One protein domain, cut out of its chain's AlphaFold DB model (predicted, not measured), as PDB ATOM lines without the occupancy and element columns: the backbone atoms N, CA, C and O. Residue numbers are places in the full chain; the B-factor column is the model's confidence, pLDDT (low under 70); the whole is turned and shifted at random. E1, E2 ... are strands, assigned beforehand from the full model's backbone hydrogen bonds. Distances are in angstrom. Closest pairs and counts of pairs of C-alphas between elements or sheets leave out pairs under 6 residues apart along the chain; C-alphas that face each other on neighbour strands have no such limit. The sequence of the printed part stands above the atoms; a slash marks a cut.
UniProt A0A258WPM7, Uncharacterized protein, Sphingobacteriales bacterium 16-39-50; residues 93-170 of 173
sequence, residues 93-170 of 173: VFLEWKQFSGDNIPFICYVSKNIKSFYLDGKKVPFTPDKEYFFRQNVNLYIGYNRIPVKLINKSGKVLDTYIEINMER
ATOM      1  N   VAL A  93     -19.008 -41.189  25.588       34.22
ATOM      2  CA  VAL A  93     -18.754 -42.325  26.483       34.22
ATOM      3  C   VAL A  93     -17.354 -42.865  26.205       34.22
ATOM      4  O   VAL A  93     -17.005 -43.127  25.050       34.22
ATOM      5  N   PHE A  94     -16.565 -43.027  27.267       31.78
ATOM      6  CA  PHE A  94     -15.251 -43.666  27.243       31.78
ATOM      7  C   PHE A  94     -15.413 -45.113  27.711       31.78
ATOM      8  O   PHE A  94     -15.977 -45.348  28.778       31.78
ATOM      9  N   LEU A  95     -14.967 -46.078  26.903       39.75
ATOM     10  CA  LEU A  95     -15.074 -47.507  27.212       39.75
ATOM     11  C   LEU A  95     -13.714 -48.198  27.070       39.75
ATOM     12  O   LEU A  95     -12.949 -47.933  26.138       39.75
ATOM     13  N   GLU A  96     -13.444 -49.147  27.964       46.06
ATOM     14  CA  GLU A  96     -12.235 -49.965  27.921       46.06
ATOM     15  C   GLU A  96     -12.377 -51.162  26.973       46.06
ATOM     16  O   GLU A  96     -13.335 -51.936  27.028       46.06
ATOM     17  N   TRP A  97     -11.356 -51.387  26.142       39.03
ATOM     18  CA  TRP A  97     -11.347 -52.463  25.142       39.03
ATOM     19  C   TRP A  97     -11.556 -53.875  25.713       39.03
ATOM     20  O   TRP A  97     -12.197 -54.713  25.078       39.03
ATOM     21  N   LYS A  98     -11.021 -54.164  26.907       46.44
ATOM     22  CA  LYS A  98     -11.060 -55.517  27.493       46.44
ATOM     23  C   LYS A  98     -12.448 -55.926  27.997       46.44
ATOM     24  O   LYS A  98     -12.698 -57.119  28.109       46.44
ATOM     25  N   GLN A  99     -13.335 -54.969  28.269       47.03
ATOM     26  CA  GLN A  99     -14.667 -55.235  28.828       47.03
ATOM     27  C   GLN A  99     -15.722 -55.538  27.750       47.03
ATOM     28  O   GLN A  99     -16.770 -56.102  28.055       47.03
ATOM     29  N   PHE A 100     -15.443 -55.214  26.481       52.25
ATOM     30  CA  PHE A 100     -16.424 -55.300  25.389       52.25
ATOM     31  C   PHE A 100     -15.906 -56.001  24.129       52.25
ATOM     32  O   PHE A 100     -16.527 -55.906  23.071       52.25
ATOM     33  N   SER A 101     -14.790 -56.736  24.215       41.72
ATOM     34  CA  SER A 101     -14.318 -57.582  23.115       41.72
ATOM     35  C   SER A 101     -15.261 -58.782  22.929       41.72
ATOM     36  O   SER A 101     -15.004 -59.870  23.440       41.72
ATOM     37  N   GLY A 102     -16.397 -58.573  22.265       52.84
ATOM     38  CA  GLY A 102     -17.438 -59.594  22.118       52.84
ATOM     39  C   GLY A 102     -18.851 -59.017  22.119       52.84
ATOM     40  O   GLY A 102     -19.673 -59.376  22.957       52.84
ATOM     41  N   ASP A 103     -19.105 -58.122  21.173       60.66
ATOM     42  CA  ASP A 103     -20.383 -57.675  20.620       60.66
ATOM     43  C   ASP A 103     -21.483 -57.112  21.546       60.66
ATOM     44  O   ASP A 103     -22.064 -56.105  21.183       60.66
ATOM     45  N   ASN A 104     -21.807 -57.612  22.732       67.44
ATOM     46  CA  ASN A 104     -23.109 -57.312  23.355       67.44
ATOM     47  C   ASN A 104     -23.140 -56.095  24.315       67.44
ATOM     48  O   ASN A 104     -23.285 -56.259  25.531       67.44
ATOM     49  N   ILE A 105     -23.037 -54.876  23.777       72.56
ATOM     50  CA  ILE A 105     -22.931 -53.622  24.552       72.56
ATOM     51  C   ILE A 105     -24.279 -53.246  25.194       72.56
ATOM     52  O   ILE A 105     -25.294 -53.231  24.489       72.56
ATOM     53  N   PRO A 106     -24.330 -52.927  26.503       67.44
ATOM     54  CA  PRO A 106     -25.535 -52.431  27.152       67.44
ATOM     55  C   PRO A 106     -25.822 -50.973  26.777       67.44
ATOM     56  O   PRO A 106     -24.937 -50.127  26.766       67.44
ATOM     57  N   PHE A 107     -27.091 -50.675  26.523       70.50
ATOM     58  CA  PHE A 107     -27.617 -49.345  26.256       70.50
ATOM     59  C   PHE A 107     -28.789 -49.061  27.193       70.50
ATOM     60  O   PHE A 107     -29.631 -49.928  27.443       70.50
ATOM     61  N   ILE A 108     -28.873 -47.815  27.656       64.75
ATOM     62  CA  ILE A 108     -30.044 -47.274  28.347       64.75
ATOM     63  C   ILE A 108     -30.565 -46.141  27.494       64.75
ATOM     64  O   ILE A 108     -29.804 -45.273  27.067       64.75
ATOM     65  N   CYS A 109     -31.858 -46.149  27.222       67.56
ATOM     66  CA  CYS A 109     -32.453 -45.129  26.389       67.56
ATOM     67  C   CYS A 109     -33.795 -44.683  26.955       67.56
ATOM     68  O   CYS A 109     -34.607 -45.492  27.404       67.56
ATOM     69  N   TYR A 110     -34.034 -43.379  26.874       70.19
ATOM     70  CA  TYR A 110     -35.345 -42.784  27.056       70.19
ATOM     71  C   TYR A 110     -35.858 -42.263  25.713       70.19
ATOM     72  O   TYR A 110     -35.224 -41.424  25.067       70.19
ATOM     73  N   VAL A 111     -37.025 -42.752  25.283       66.31
ATOM     74  CA  VAL A 111     -37.635 -42.351  24.008       66.31
ATOM     75  C   VAL A 111     -38.937 -41.596  24.257       66.31
ATOM     76  O   VAL A 111     -39.916 -42.141  24.768       66.31
ATOM     77  N   SER A 112     -38.963 -40.335  23.823       70.94
ATOM     78  CA  SER A 112     -40.142 -39.465  23.889       70.94
ATOM     79  C   SER A 112     -41.351 -40.041  23.137       70.94
ATOM     80  O   SER A 112     -41.216 -40.567  22.028       70.94
ATOM     81  N   LYS A 113     -42.566 -39.797  23.655       68.44
ATOM     82  CA  LYS A 113     -43.872 -40.001  22.979       68.44
ATOM     83  C   LYS A 113     -43.983 -39.541  21.527       68.44
ATOM     84  O   LYS A 113     -44.897 -39.993  20.834       68.44
ATOM     85  N   ASN A 114     -43.132 -38.636  21.056       74.00
ATOM     86  CA  ASN A 114     -43.168 -38.160  19.671       74.00
ATOM     87  C   ASN A 114     -42.458 -39.093  18.679       74.00
ATOM     88  O   ASN A 114     -42.590 -38.902  17.466       74.00
ATOM     89  N   ILE A 115     -41.761 -40.120  19.170       80.00
ATOM     90  CA  ILE A 115     -41.111 -41.147  18.358       80.00
ATOM     91  C   ILE A 115     -42.046 -42.332  18.134       80.00
ATOM     92  O   ILE A 115     -42.696 -42.837  19.044       80.00
ATOM     93  N   LYS A 116     -42.116 -42.763  16.876       82.75
ATOM     94  CA  LYS A 116     -42.831 -43.955  16.412       82.75
ATOM     95  C   LYS A 116     -41.894 -45.155  16.292       82.75
ATOM     96  O   LYS A 116     -42.334 -46.294  16.421       82.75
ATOM     97  N   SER A 117     -40.627 -44.939  15.947       86.81
ATOM     98  CA  SER A 117     -39.661 -46.021  15.722       86.81
ATOM     99  C   SER A 117     -38.248 -45.557  16.046       86.81
ATOM    100  O   SER A 117     -37.891 -44.434  15.705       86.81
ATOM    101  N   PHE A 118     -37.448 -46.437  16.637       83.31
ATOM    102  CA  PHE A 118     -36.030 -46.220  16.900       83.31
ATOM    103  C   PHE A 118     -35.236 -47.403  16.345       83.31
ATOM    104  O   PHE A 118     -35.646 -48.559  16.480       83.31
ATOM    105  N   TYR A 119     -34.136 -47.090  15.671       87.19
ATOM    106  CA  TYR A 119     -33.186 -48.045  15.135       87.19
ATOM    107  C   TYR A 119     -31.782 -47.676  15.603       87.19
ATOM    108  O   TYR A 119     -31.396 -46.507  15.533       87.19
ATOM    109  N   LEU A 120     -31.026 -48.684  16.023       84.94
ATOM    110  CA  LEU A 120     -29.621 -48.591  16.388       84.94
ATOM    111  C   LEU A 120     -28.842 -49.536  15.481       84.94
ATOM    112  O   LEU A 120     -29.185 -50.715  15.392       84.94
ATOM    113  N   ASP A 121     -27.850 -49.008  14.766       84.56
ATOM    114  CA  ASP A 121     -27.060 -49.776  13.796       84.56
ATOM    115  C   ASP A 121     -27.933 -50.576  12.804       84.56
ATOM    116  O   ASP A 121     -27.805 -51.782  12.599       84.56
ATOM    117  N   GLY A 122     -28.958 -49.904  12.267       86.31
ATOM    118  CA  GLY A 122     -29.922 -50.490  11.333       86.31
ATOM    119  C   GLY A 122     -30.932 -51.472  11.946       86.31
ATOM    120  O   GLY A 122     -31.917 -51.808  11.285       86.31
ATOM    121  N   LYS A 123     -30.770 -51.896  13.206       87.44
ATOM    122  CA  LYS A 123     -31.706 -52.807  13.879       87.44
ATOM    123  C   LYS A 123     -32.766 -52.041  14.649       87.44
ATOM    124  O   LYS A 123     -32.477 -51.087  15.363       87.44
ATOM    125  N   LYS A 124     -34.022 -52.467  14.504       89.62
ATOM    126  CA  LYS A 124     -35.149 -51.858  15.214       89.62
ATOM    127  C   LYS A 124     -35.077 -52.216  16.693       89.62
ATOM    128  O   LYS A 124     -35.108 -53.395  17.035       89.62
ATOM    129  N   VAL A 125     -35.068 -51.204  17.550       83.25
ATOM    130  CA  VAL A 125     -35.062 -51.383  19.000       83.25
ATOM    131  C   VAL A 125     -36.495 -51.225  19.526       83.25
ATOM    132  O   VAL A 125     -37.136 -50.200  19.260       83.25
ATOM    133  N   PRO A 126     -37.055 -52.236  20.214       84.25
ATOM    134  CA  PRO A 126     -38.369 -52.113  20.829       84.25
ATOM    135  C   PRO A 126     -38.300 -51.154  22.022       84.25
ATOM    136  O   PRO A 126     -37.383 -51.231  22.831       84.25
ATOM    137  N   PHE A 127     -39.285 -50.266  22.149       79.50
ATOM    138  CA  PHE A 127     -39.379 -49.340  23.275       79.50
ATOM    139  C   PHE A 127     -40.840 -49.088  23.656       79.50
ATOM    140  O   PHE A 127     -41.749 -49.250  22.837       79.50
ATOM    141  N   THR A 128     -41.052 -48.649  24.895       76.69
ATOM    142  CA  THR A 128     -42.322 -48.070  25.342       76.69
ATOM    143  C   THR A 128     -42.118 -46.569  25.533       76.69
ATOM    144  O   THR A 128     -41.170 -46.195  26.220       76.69
ATOM    145  N   PRO A 129     -42.951 -45.697  24.937       71.50
ATOM    146  CA  PRO A 129     -42.753 -44.261  25.069       71.50
ATOM    147  C   PRO A 129     -42.819 -43.773  26.520       71.50
ATOM    148  O   PRO A 129     -43.615 -44.283  27.307       71.50
ATOM    149  N   ASP A 130     -42.019 -42.750  26.826       68.00
ATOM    150  CA  ASP A 130     -41.863 -42.135  28.153       68.00
ATOM    151  C   ASP A 130     -41.446 -43.112  29.264       68.00
ATOM    152  O   ASP A 130     -41.668 -42.857  30.448       68.00
ATOM    153  N   LYS A 131     -40.829 -44.232  28.889       63.72
ATOM    154  CA  LYS A 131     -40.156 -45.130  29.817       63.72
ATOM    155  C   LYS A 131     -38.693 -45.243  29.438       63.72
ATOM    156  O   LYS A 131     -38.346 -45.267  28.256       63.72
ATOM    157  N   GLU A 132     -37.860 -45.342  30.457       64.44
ATOM    158  CA  GLU A 132     -36.497 -45.816  30.293       64.44
ATOM    159  C   GLU A 132     -36.529 -47.307  29.978       64.44
ATOM    160  O   GLU A 132     -37.367 -48.057  30.492       64.44
ATOM    161  N   TYR A 133     -35.633 -47.739  29.105       63.00
ATOM    162  CA  TYR A 133     -35.459 -49.150  28.823       63.00
ATOM    163  C   TYR A 133     -33.991 -49.475  28.611       63.00
ATOM    164  O   TYR A 133     -33.208 -48.693  28.066       63.00
ATOM    165  N   PHE A 134     -33.667 -50.676  29.060       67.12
ATOM    166  CA  PHE A 134     -32.338 -51.242  29.088       67.12
ATOM    167  C   PHE A 134     -32.321 -52.363  28.063       67.12
ATOM    168  O   PHE A 134     -33.183 -53.246  28.076       67.12
ATOM    169  N   PHE A 135     -31.369 -52.321  27.149       65.25
ATOM    170  CA  PHE A 135     -31.214 -53.351  26.133       65.25
ATOM    171  C   PHE A 135     -29.739 -53.554  25.838       65.25
ATOM    172  O   PHE A 135     -28.905 -52.735  26.211       65.25
ATOM    173  N   ARG A 136     -29.404 -54.661  25.184       71.38
ATOM    174  CA  ARG A 136     -28.051 -54.888  24.691       71.38
ATOM    175  C   ARG A 136     -28.080 -55.048  23.182       71.38
ATOM    176  O   ARG A 136     -29.043 -55.595  22.641       71.38
ATOM    177  N   GLN A 137     -27.063 -54.526  22.513       72.69
ATOM    178  CA  GLN A 137     -26.975 -54.547  21.062       72.69
ATOM    179  C   GLN A 137     -25.576 -54.964  20.638       72.69
ATOM    180  O   GLN A 137     -24.587 -54.390  21.083       72.69
ATOM    181  N   ASN A 138     -25.538 -55.917  19.708       78.81
ATOM    182  CA  ASN A 138     -24.320 -56.281  19.008       78.81
ATOM    183  C   ASN A 138     -23.881 -55.148  18.088       78.81
ATOM    184  O   ASN A 138     -24.570 -54.917  17.090       78.81
ATOM    185  N   VAL A 139     -22.795 -54.458  18.453       76.25
ATOM    186  CA  VAL A 139     -22.185 -53.371  17.675       76.25
ATOM    187  C   VAL A 139     -20.692 -53.637  17.519       76.25
ATOM    188  O   VAL A 139     -19.990 -53.878  18.498       76.25
ATOM    189  N   ASN A 140     -20.204 -53.545  16.284       78.06
ATOM    190  CA  ASN A 140     -18.782 -53.676  15.995       78.06
ATOM    191  C   ASN A 140     -18.061 -52.381  16.380       78.06
ATOM    192  O   ASN A 140     -18.232 -51.360  15.712       78.06
ATOM    193  N   LEU A 141     -17.254 -52.436  17.437       75.38
ATOM    194  CA  LEU A 141     -16.387 -51.335  17.846       75.38
ATOM    195  C   LEU A 141     -14.930 -51.615  17.488       75.38
ATOM    196  O   LEU A 141     -14.435 -52.736  17.608       75.38
ATOM    197  N   TYR A 142     -14.232 -50.561  17.089       79.69
ATOM    198  CA  TYR A 142     -12.804 -50.560  16.803       79.69
ATOM    199  C   TYR A 142     -12.076 -49.694  17.828       79.69
ATOM    200  O   TYR A 142     -12.669 -48.807  18.437       79.69
ATOM    201  N   ILE A 143     -10.781 -49.938  18.023       77.50
ATOM    202  CA  ILE A 143      -9.946 -49.046  18.837       77.50
ATOM    203  C   ILE A 143      -9.937 -47.657  18.193       77.50
ATOM    204  O   ILE A 143      -9.778 -47.530  16.978       77.50
ATOM    205  N   GLY A 144     -10.063 -46.633  19.026       74.06
ATOM    206  CA  GLY A 144     -10.227 -45.245  18.644       74.06
ATOM    207  C   GLY A 144     -11.696 -44.849  18.564       74.06
ATOM    208  O   GLY A 144     -12.559 -45.363  19.276       74.06
ATOM    209  N   TYR A 145     -11.972 -43.896  17.688       73.56
ATOM    210  CA  TYR A 145     -13.258 -43.229  17.620       73.56
ATOM    211  C   TYR A 145     -14.271 -43.981  16.746       73.56
ATOM    212  O   TYR A 145     -14.010 -44.282  15.580       73.56
ATOM    213  N   ASN A 146     -15.457 -44.233  17.298       79.31
ATOM    214  CA  ASN A 146     -16.559 -44.947  16.663       79.31
ATOM    215  C   ASN A 146     -17.805 -44.062  16.597       79.31
ATOM    216  O   ASN A 146     -18.114 -43.323  17.532       79.31
ATOM    217  N   ARG A 147     -18.569 -44.200  15.509       80.25
ATOM    218  CA  ARG A 147     -19.902 -43.606  15.362       80.25
ATOM    219  C   ARG A 147     -20.922 -44.693  15.085       80.25
ATOM    220  O   ARG A 147     -20.873 -45.332  14.037       80.25
ATOM    221  N   ILE A 148     -21.864 -44.866  16.003       79.88
ATOM    222  CA  ILE A 148     -22.959 -45.823  15.862       79.88
ATOM    223  C   ILE A 148     -24.173 -45.077  15.312       79.88
ATOM    224  O   ILE A 148     -24.674 -44.171  15.981       79.88
ATOM    225  N   PRO A 149     -24.679 -45.423  14.120       79.88
ATOM    226  CA  PRO A 149     -25.802 -44.707  13.543       79.88
ATOM    227  C   PRO A 149     -27.085 -44.967  14.340       79.88
ATOM    228  O   PRO A 149     -27.443 -46.104  14.658       79.88
ATOM    229  N   VAL A 150     -27.803 -43.884  14.619       81.44
ATOM    230  CA  VAL A 150     -29.100 -43.865  15.292       81.44
ATOM    231  C   VAL A 150     -30.118 -43.267  14.343       81.44
ATOM    232  O   VAL A 150     -29.966 -42.152  13.850       81.44
ATOM    233  N   LYS A 151     -31.209 -43.989  14.129       80.69
ATOM    234  CA  LYS A 151     -32.311 -43.511  13.303       80.69
ATOM    235  C   LYS A 151     -33.592 -43.481  14.106       80.69
ATOM    236  O   LYS A 151     -34.062 -44.500  14.610       80.69
ATOM    237  N   LEU A 152     -34.197 -42.305  14.170       80.19
ATOM    238  CA  LEU A 152     -35.463 -42.076  14.846       80.19
ATOM    239  C   LEU A 152     -36.511 -41.686  13.811       80.19
ATOM    240  O   LEU A 152     -36.287 -40.830  12.963       80.19
ATOM    241  N   ILE A 153     -37.682 -42.303  13.878       81.38
ATOM    242  CA  ILE A 153     -38.822 -41.952  13.035       81.38
ATOM    243  C   ILE A 153     -39.889 -41.388  13.952       81.38
ATOM    244  O   ILE A 153     -40.366 -42.081  14.853       81.38
ATOM    245  N   ASN A 154     -40.266 -40.133  13.742       84.00
ATOM    246  CA  ASN A 154     -41.311 -39.508  14.541       84.00
ATOM    247  C   ASN A 154     -42.715 -40.003  14.121       84.00
ATOM    248  O   ASN A 154     -42.891 -40.718  13.130       84.00
ATOM    249  N   LYS A 155     -43.753 -39.598  14.858       82.31
ATOM    250  CA  LYS A 155     -45.152 -39.936  14.528       82.31
ATOM    251  C   LYS A 155     -45.619 -39.439  13.154       82.31
ATOM    252  O   LYS A 155     -46.483 -40.080  12.566       82.31
ATOM    253  N   SER A 156     -45.030 -38.364  12.622       85.25
ATOM    254  CA  SER A 156     -45.332 -37.862  11.272       85.25
ATOM    255  C   SER A 156     -44.607 -38.628  10.159       85.25
ATOM    256  O   SER A 156     -44.733 -38.262   8.997       85.25
ATOM    257  N   GLY A 157     -43.805 -39.647  10.491       85.50
ATOM    258  CA  GLY A 157     -42.995 -40.395   9.528       85.50
ATOM    259  C   GLY A 157     -41.706 -39.688   9.101       85.50
ATOM    260  O   GLY A 157     -40.974 -40.226   8.274       85.50
ATOM    261  N   LYS A 158     -41.391 -38.516   9.667       83.19
ATOM    262  CA  LYS A 158     -40.125 -37.827   9.409       83.19
ATOM    263  C   LYS A 158     -38.991 -38.591  10.086       83.19
ATOM    264  O   LYS A 158     -39.073 -38.925  11.270       83.19
ATOM    265  N   VAL A 159     -37.933 -38.810   9.319       80.88
ATOM    266  CA  VAL A 159     -36.685 -39.398   9.795       80.88
ATOM    267  C   VAL A 159     -35.822 -38.311  10.437       80.88
ATOM    268  O   VAL A 159     -35.675 -37.215   9.895       80.88
ATOM    269  N   LEU A 160     -35.297 -38.619  11.616       76.62
ATOM    270  CA  LEU A 160     -34.296 -37.856  12.342       76.62
ATOM    271  C   LEU A 160     -33.090 -38.788  12.487       76.62
ATOM    272  O   LEU A 160     -33.084 -39.675  13.345       76.62
ATOM    273  N   ASP A 161     -32.130 -38.641  11.584       68.31
ATOM    274  CA  ASP A 161     -30.888 -39.404  11.615       68.31
ATOM    275  C   ASP A 161     -29.873 -38.685  12.512       68.31
ATOM    276  O   ASP A 161     -29.746 -37.459  12.472       68.31
ATOM    277  N   THR A 162     -29.186 -39.452  13.350       77.06
ATOM    278  CA  THR A 162     -28.133 -39.000  14.268       77.06
ATOM    279  C   THR A 162     -27.170 -40.167  14.531       77.06
ATOM    280  O   THR A 162     -27.249 -41.208  13.876       77.06
ATOM    281  N   TYR A 163     -26.231 -40.018  15.456       75.38
ATOM    282  CA  TYR A 163     -25.303 -41.074  15.840       75.38
ATOM    283  C   TYR A 163     -24.946 -40.980  17.330       75.38
ATOM    284  O   TYR A 163     -25.142 -39.942  17.961       75.38
ATOM    285  N   ILE A 164     -24.424 -42.076  17.880       71.06
ATOM    286  CA  ILE A 164     -23.753 -42.124  19.186       71.06
ATOM    287  C   ILE A 164     -22.253 -42.164  18.921       71.06
ATOM    288  O   ILE A 164     -21.801 -42.955  18.090       71.06
ATOM    289  N   GLU A 165     -21.493 -41.325  19.614       72.19
ATOM    290  CA  GLU A 165     -20.035 -41.312  19.537       72.19
ATOM    291  C   GLU A 165     -19.451 -42.110  20.709       72.19
ATOM    292  O   GLU A 165     -19.829 -41.897  21.860       72.19
ATOM    293  N   ILE A 166     -18.547 -43.043  20.414       70.50
ATOM    294  CA  ILE A 166     -17.862 -43.863  21.421       70.50
ATOM    295  C   ILE A 166     -16.370 -43.857  21.110       70.50
ATOM    296  O   ILE A 166     -15.974 -44.245  20.010       70.50
ATOM    297  N   ASN A 167     -15.538 -43.461  22.072       68.06
ATOM    298  CA  ASN A 167     -14.088 -43.575  21.943       68.06
ATOM    299  C   ASN A 167     -13.585 -44.776  22.755       68.06
ATOM    300  O   ASN A 167     -13.849 -44.881  23.952       68.06
ATOM    301  N   MET A 168     -12.883 -45.684  22.081       69.69
ATOM    302  CA  MET A 168     -12.315 -46.902  22.651       69.69
ATOM    303  C   MET A 168     -10.807 -46.742  22.778       69.69
ATOM    304  O   MET A 168     -10.110 -46.626  21.769       69.69
ATOM    305  N   GLU A 169     -10.267 -46.816  23.985       66.44
ATOM    306  CA  GLU A 169      -8.825 -46.672  24.192       66.44
ATOM    307  C   GLU A 169      -8.174 -47.995  24.599       66.44
ATOM    308  O   GLU A 169      -8.786 -48.880  25.206       66.44
ATOM    309  N   ARG A 170      -6.903 -48.159  24.213       61.31
ATOM    310  CA  ARG A 170      -6.059 -49.221  24.758       61.31
ATOM    311  C   ARG A 170      -5.422 -48.692  26.030       61.31
ATOM    312  O   ARG A 170      -4.503 -47.887  25.949       61.31
TER     313      ARG A 170
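What this domain is: This is residues 93 to 170 of the 173 residues of an uncharacterized protein of Sphingobacteriales bacterium 16-39-50 (UniProt A0A258WPM7). A strongly twisted, curled sheet of five strands, with the long hairpin of E6 and E7 as its spine, bends round towards a ribbon of two strands, E2 and E5, which covers its hollow side. Together they make a loose, incompletely closed barrel, open between E1 and E2 and with E4 and E5 near each other at the other seam. The printed part has 78 residues with seven named strands, E1 to E7 along the chain, and no named helix; the class is all strand. The larger sheet runs E1, E7, E6, E3, E4 and is mixed, while E2 and E5 are antiparallel. The whole is only just compact, close to loose, with a radius of gyration of the C-alphas of 13.5 A, and it is a rod spanning 43 by 21 by 18 A.

How they stand to each other: Look first at E6, residues 144 to 154, and E7, residues 159 to 169, an antiparallel hairpin at 159 degrees; N 150 and O 162 are 2.8 A apart, within hydrogen-bond range. Next find E3, residues 115 to 120, the antiparallel neighbour of E6 at 157 degrees, with N 119 and O 151 within hydrogen-bond range at 2.8 A. E3 forms a hairpin with the edge strand E4, residues 123 to 125, where N 125 and O 118 are 2.9 A apart. At the other edge is E1, residues 93 to 96, parallel to E7 at 39 degrees, with N 167 and O 93 at 3.3 A. Now turn to E2, residues 104 to 110, and E5, residues 132 to 138, antiparallel at 153 degrees, with N 107 and O 135 at 2.8 A. E4 and E5 are near each other, with 5 pairs of C-alphas within 10 A. E3 and E5 are only just apart, their closest C-alphas at 8.0 A, and E1 and E2 are apart.

Where its parts are: Find C-alpha 144 at (-10.227, -45.245, 18.644); from there E6 runs 31.9 A to C-alpha 154 at (-41.311, -39.508, 14.541). E7 returns over 32.2 A, ending at C-alpha 169 at (-8.825, -46.672, 24.192). E2 measures 19.4 A and E5 19.6 A from first to last C-alpha. E3 measures 13.8 A, E1 10.1 A and E4 6.3 A.

The domain as a whole: The C-alphas of Ser 156 and Arg 170 are the two farthest apart, at 43.0 A. The printed part has no cut and no long link. Its mean pLDDT is 71.4; in this model 28 residues are under 70, among them residues 93 to 104 and 130 to 135, and E1 has a mean of 38.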